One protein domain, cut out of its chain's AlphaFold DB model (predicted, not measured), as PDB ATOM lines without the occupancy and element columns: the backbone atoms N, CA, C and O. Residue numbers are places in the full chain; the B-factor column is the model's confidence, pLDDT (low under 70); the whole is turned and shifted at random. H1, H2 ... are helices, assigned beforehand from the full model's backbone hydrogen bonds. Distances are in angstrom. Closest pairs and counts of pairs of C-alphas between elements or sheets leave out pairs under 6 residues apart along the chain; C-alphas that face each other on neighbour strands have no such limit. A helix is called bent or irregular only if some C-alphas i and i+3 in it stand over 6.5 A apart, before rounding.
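This is residues 221 to 262 of the 262 residues of the protein "MADF domain-containing protein" of Ooceraea biroi (UniProt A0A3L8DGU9). What shape does the printed part make? It is an open, flat V of two helices: the longer arm is H2, the shorter arm is H1, and they come near each other where the end of H1 leads through a tight link into H2. Away from that corner both arms stick out free, with residues 221 to 232 of H1 on one side and residues 246 to 262 on the other. What is it made of? The printed part has 42 residues with two named helices, H1 then H2, and no named strand; its class is all helix. How spread is it? It is loose, with a radius of gyration of the C-alphas of 12.9 A, and the C-alphas span 37 by 27 by 8 A.

How do the two helices stand to each other? H2, residues 238 to 260, and H1, residues 221 to 234, run opposite ways at a shallow tilt of 34 degrees, only just short of steep. Where do they come closest? They are close but not clearly touching: their closest C-alphas, those of Leu 233 and His 241, are 7.5 A apart. What do the backbones show? In H1 every O i to N i+4 pair is within hydrogen-bond range; in H2 it is 17 of 19.

Where does the longest helix run? H2 goes from C-alpha 238 at (324.683, 166.213, 260.167) to C-alpha 260 at (328.556, 138.305, 279.327), 34.1 A. It is irregular: C-alphas 239 and 242 are 7.2 A apart, and its line is a rough one. Where does the other begin? H1 begins at C-alpha 221, (342.127, 159.022, 279.401), and is 20.2 A long.

How large is it? The two C-alphas farthest apart, those of Pro 237 and Lys 262, are 37.9 A apart. Is it unbroken? The printed part has no cut, and it ends at residue 262, the chain's last residue. Where is confidence low? The mean pLDDT of the printed part is 87.6, and residue 262 alone is under 70.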
ATOM      1  N   ASP A 221     342.114 159.905 280.574       84.06
ATOM      2  CA  ASP A 221     342.127 159.022 279.401       84.06
ATOM      3  C   ASP A 221     340.766 159.016 278.680       84.06
ATOM      4  O   ASP A 221     340.693 159.283 277.479       84.06
ATOM      5  N   VAL A 222     339.674 158.821 279.423       86.31
ATOM      6  CA  VAL A 222     338.300 158.846 278.898       86.31
ATOM      7  C   VAL A 222     337.947 160.234 278.368       86.31
ATOM      8  O   VAL A 222     337.338 160.356 277.306       86.31
ATOM      9  N   LYS A 223     338.376 161.293 279.063       84.69
ATOM     10  CA  LYS A 223     338.149 162.678 278.630       84.69
ATOM     11  C   LYS A 223     338.839 162.977 277.299       84.69
ATOM     12  O   LYS A 223     338.219 163.556 276.408       84.69
ATOM     13  N   THR A 224     340.092 162.549 277.146       87.62
ATOM     14  CA  THR A 224     340.832 162.677 275.883       87.62
ATOM     15  C   THR A 224     340.112 161.932 274.759       87.62
ATOM     16  O   THR A 224     339.849 162.517 273.713       87.62
ATOM     17  N   MET A 225     339.695 160.686 275.001       88.06
ATOM     18  CA  MET A 225     338.972 159.879 274.014       88.06
ATOM     19  C   MET A 225     337.642 160.521 273.584       88.06
ATOM     20  O   MET A 225     337.368 160.614 272.389       88.06
ATOM     21  N   LEU A 226     336.837 161.014 274.533       86.62
ATOM     22  CA  LEU A 226     335.575 161.708 274.240       86.62
ATOM     23  C   LEU A 226     335.800 163.004 273.457       86.62
ATOM     24  O   LEU A 226     335.032 163.318 272.552       86.62
ATOM     25  N   THR A 227     336.873 163.732 273.765       86.38
ATOM     26  CA  THR A 227     337.243 164.960 273.049       86.38
ATOM     27  C   THR A 227     337.645 164.650 271.607       86.38
ATOM     28  O   THR A 227     337.162 165.298 270.679       86.38
ATOM     29  N   SER A 228     338.473 163.623 271.394       87.88
ATOM     30  CA  SER A 228     338.851 163.162 270.053       87.88
ATOM     31  C   SER A 228     337.644 162.664 269.257       87.88
ATOM     32  O   SER A 228     337.542 162.953 268.065       87.88
ATOM     33  N   LEU A 229     336.706 161.971 269.908       85.06
ATOM     34  CA  LEU A 229     335.462 161.530 269.280       85.06
ATOM     35  C   LEU A 229     334.590 162.725 268.875       85.06
ATOM     36  O   LEU A 229     334.136 162.782 267.737       85.06
ATOM     37  N   GLY A 230     334.413 163.708 269.761       85.81
ATOM     38  CA  GLY A 230     333.674 164.935 269.451       85.81
ATOM     39  C   GLY A 230     334.270 165.686 268.259       85.81
ATOM     40  O   GLY A 230     333.544 166.078 267.346       85.81
ATOM     41  N   PHE A 231     335.600 165.802 268.206       87.94
ATOM     42  CA  PHE A 231     336.298 166.414 267.075       87.94
ATOM     43  C   PHE A 231     336.118 165.623 265.769       87.94
ATOM     44  O   PHE A 231     335.908 166.209 264.707       87.94
ATOM     45  N   ALA A 232     336.165 164.288 265.830       85.19
ATOM     46  CA  ALA A 232     335.936 163.439 264.665       85.19
ATOM     47  C   ALA A 232     334.501 163.574 264.131       85.19
ATOM     48  O   ALA A 232     334.310 163.662 262.918       85.19
ATOM     49  N   LEU A 233     333.508 163.655 265.023       82.75
ATOM     50  CA  LEU A 233     332.097 163.825 264.664       82.75
ATOM     51  C   LEU A 233     331.805 165.202 264.045       82.75
ATOM     52  O   LEU A 233     330.938 165.304 263.180       82.75
ATOM     53  N   GLN A 234     332.563 166.242 264.405       86.19
ATOM     54  CA  GLN A 234     332.395 167.591 263.848       86.19
ATOM     55  C   GLN A 234     332.661 167.660 262.335       86.19
ATOM     56  O   GLN A 234     332.093 168.501 261.643       86.19
ATOM     57  N   LYS A 235     333.499 166.763 261.800       87.19
ATOM     58  CA  LYS A 235     333.796 166.684 260.358       87.19
ATOM     59  C   LYS A 235     332.737 165.925 259.557       87.19
ATOM     60  O   LYS A 235     332.860 165.797 258.340       87.19
ATOM     61  N   ILE A 236     331.723 165.383 260.225       87.31
ATOM     62  CA  ILE A 236     330.726 164.522 259.604       87.31
ATOM     63  C   ILE A 236     329.493 165.358 259.254       87.31
ATOM     64  O   ILE A 236     329.047 166.146 260.088       87.31
ATOM     65  N   PRO A 237     328.904 165.181 258.057       89.62
ATOM     66  CA  PRO A 237     327.630 165.802 257.722       89.62
ATOM     67  C   PRO A 237     326.546 165.422 258.735       89.62
ATOM     68  O   PRO A 237     326.401 164.245 259.067       89.62
ATOM     69  N   GLU A 238     325.749 166.397 259.167       84.81
ATOM     70  CA  GLU A 238     324.683 166.213 260.167       84.81
ATOM     71  C   GLU A 238     323.681 165.118 259.766       84.81
ATOM     72  O   GLU A 238     323.218 164.341 260.600       84.81
ATOM     73  N   SER A 239     323.457 164.945 258.459       90.00
ATOM     74  CA  SER A 239     322.620 163.877 257.896       90.00
ATOM     75  C   SER A 239     323.086 162.455 258.228       90.00
ATOM     76  O   SER A 239     322.288 161.530 258.131       90.00
ATOM     77  N   LYS A 240     324.352 162.266 258.622       91.75
ATOM     78  CA  LYS A 240     324.930 160.963 258.990       91.75
ATOM     79  C   LYS A 240     325.146 160.795 260.493       91.75
ATOM     80  O   LYS A 240     325.567 159.725 260.926       91.75
ATOM     81  N   HIS A 241     324.887 161.825 261.303       86.69
ATOM     82  CA  HIS A 241     325.136 161.768 262.749       86.69
ATOM     83  C   HIS A 241     324.290 160.693 263.428       86.69
ATOM     84  O   HIS A 241     324.803 159.936 264.250       86.69
ATOM     85  N   LEU A 242     323.015 160.585 263.043       88.69
ATOM     86  CA  LEU A 242     322.102 159.591 263.602       88.69
ATOM     87  C   LEU A 242     322.539 158.157 263.262       88.69
ATOM     88  O   LEU A 242     322.575 157.311 264.151       88.69
ATOM     89  N   ASP A 243     322.940 157.899 262.015       92.56
ATOM     90  CA  ASP A 243     323.420 156.579 261.580       92.56
ATOM     91  C   ASP A 243     324.669 156.141 262.354       92.56
ATOM     92  O   ASP A 243     324.813 154.977 262.739       92.56
ATOM     93  N   ILE A 244     325.569 157.084 262.629       90.81
ATOM     94  CA  ILE A 244     326.781 156.826 263.407       90.81
ATOM     95  C   ILE A 244     326.446 156.566 264.868       90.81
ATOM     96  O   ILE A 244     326.994 155.636 265.453       90.81
ATOM     97  N   LEU A 245     325.531 157.340 265.456       89.31
ATOM     98  CA  LEU A 245     325.089 157.111 266.827       89.31
ATOM     99  C   LEU A 245     324.442 155.727 266.976       89.31
ATOM    100  O   LEU A 245     324.766 154.999 267.912       89.31
ATOM    101  N   ILE A 246     323.590 155.335 266.025       92.75
ATOM    102  CA  ILE A 246     322.982 153.999 265.979       92.75
ATOM    103  C   ILE A 246     324.070 152.924 265.887       92.75
ATOM    104  O   ILE A 246     324.040 151.955 266.648       92.75
ATOM    105  N   SER A 247     325.057 153.113 265.010       94.12
ATOM    106  CA  SER A 247     326.173 152.176 264.839       94.12
ATOM    107  C   SER A 247     327.010 152.042 266.117       94.12
ATOM    108  O   SER A 247     327.353 150.931 266.519       94.12
ATOM    109  N   LEU A 248     327.294 153.153 266.805       90.69
ATOM    110  CA  LEU A 248     328.004 153.158 268.088       90.69
ATOM    111  C   LEU A 248     327.206 152.439 269.180       90.69
ATOM    112  O   LEU A 248     327.768 151.631 269.915       90.69
ATOM    113  N   MET A 249     325.895 152.682 269.271       91.44
ATOM    114  CA  MET A 249     325.035 151.985 270.231       91.44
ATOM    115  C   MET A 249     325.001 150.474 269.982       91.44
ATOM    116  O   MET A 249     325.060 149.696 270.933       91.44
ATOM    117  N   GLN A 250     324.935 150.050 268.718       94.62
ATOM    118  CA  GLN A 250     324.988 148.633 268.350       94.62
ATOM    119  C   GLN A 250     326.336 148.004 268.704       94.62
ATOM    120  O   GLN A 250     326.363 146.911 269.262       94.62
ATOM    121  N   LEU A 251     327.439 148.709 268.446       94.06
ATOM    122  CA  LEU A 251     328.783 148.246 268.781       94.06
ATOM    123  C   LEU A 251     328.956 148.046 270.292       94.06
ATOM    124  O   LEU A 251     329.469 147.018 270.724       94.06
ATOM    125  N   VAL A 252     328.492 149.004 271.100       91.75
ATOM    126  CA  VAL A 252     328.533 148.896 272.566       91.75
ATOM    127  C   VAL A 252     327.668 147.735 273.049       91.75
ATOM    128  O   VAL A 252     328.088 146.983 273.924       91.75
ATOM    129  N   LYS A 253     326.478 147.553 272.463       92.06
ATOM    130  CA  LYS A 253     325.609 146.422 272.797       92.06
ATOM    131  C   LYS A 253     326.292 145.082 272.504       92.06
ATOM    132  O   LYS A 253     326.286 144.221 273.374       92.06
ATOM    133  N   GLN A 254     326.911 144.942 271.330       93.69
ATOM    134  CA  GLN A 254     327.649 143.736 270.947       93.69
ATOM    135  C   GLN A 254     328.794 143.452 271.922       93.69
ATOM    136  O   GLN A 254     328.932 142.333 272.398       93.69
ATOM    137  N   TYR A 255     329.566 144.482 272.274       93.06
ATOM    138  CA  TYR A 255     330.670 144.354 273.221       93.06
ATOM    139  C   TYR A 255     330.208 143.838 274.592       93.06
ATOM    140  O   TYR A 255     330.845 142.964 275.168       93.06
ATOM    141  N   ILE A 256     329.087 144.354 275.107       92.56
ATOM    142  CA  ILE A 256     328.520 143.906 276.387       92.56
ATOM    143  C   ILE A 256     328.042 142.450 276.294       92.56
ATOM    144  O   ILE A 256     328.249 141.670 277.217       92.56
ATOM    145  N   GLU A 257     327.396 142.077 275.191       91.31
ATOM    146  CA  GLU A 257     326.856 140.727 274.986       91.31
ATOM    147  C   GLU A 257     327.972 139.672 274.844       91.31
ATOM    148  O   GLU A 257     327.869 138.577 275.403       91.31
ATOM    149  N   ASP A 258     329.084 140.039 274.199       90.00
ATOM    150  CA  ASP A 258     330.290 139.211 274.077       90.00
ATOM    151  C   ASP A 258     331.047 139.053 275.412       90.00
ATOM    152  O   ASP A 258     331.693 138.028 275.638       90.00
ATOM    153  N   ASP A 259     330.978 140.044 276.306       86.06
ATOM    154  CA  ASP A 259     331.610 139.995 277.635       86.06
ATOM    155  C   ASP A 259     330.794 139.149 278.633       86.06
ATOM    156  O   ASP A 259     331.358 138.481 279.493       86.06
ATOM    157  N   ILE A 260     329.463 139.113 278.485       79.06
ATOM    158  CA  ILE A 260     328.556 138.305 279.327       79.06
ATOM    159  C   ILE A 260     328.599 136.810 278.965       79.06
ATOM    160  O   ILE A 260     328.276 135.959 279.795       79.06
ATOM    161  N   THR A 261     328.949 136.473 277.723       71.19
ATOM    162  CA  THR A 261     328.950 135.088 277.216       71.19
ATOM    163  C   THR A 261     330.286 134.353 277.381       71.19
ATOM    164  O   THR A 261     330.371 133.174 277.027       71.19
ATOM    165  N   LYS A 262     331.308 135.012 277.939       56.84
ATOM    166  CA  LYS A 262     332.601 134.421 278.319       56.84
ATOM    167  C   LYS A 262     332.647 134.004 279.784       56.84
ATOM    168  O   LYS A 262     333.338 132.993 280.049       56.84
TER     169      LYS A 262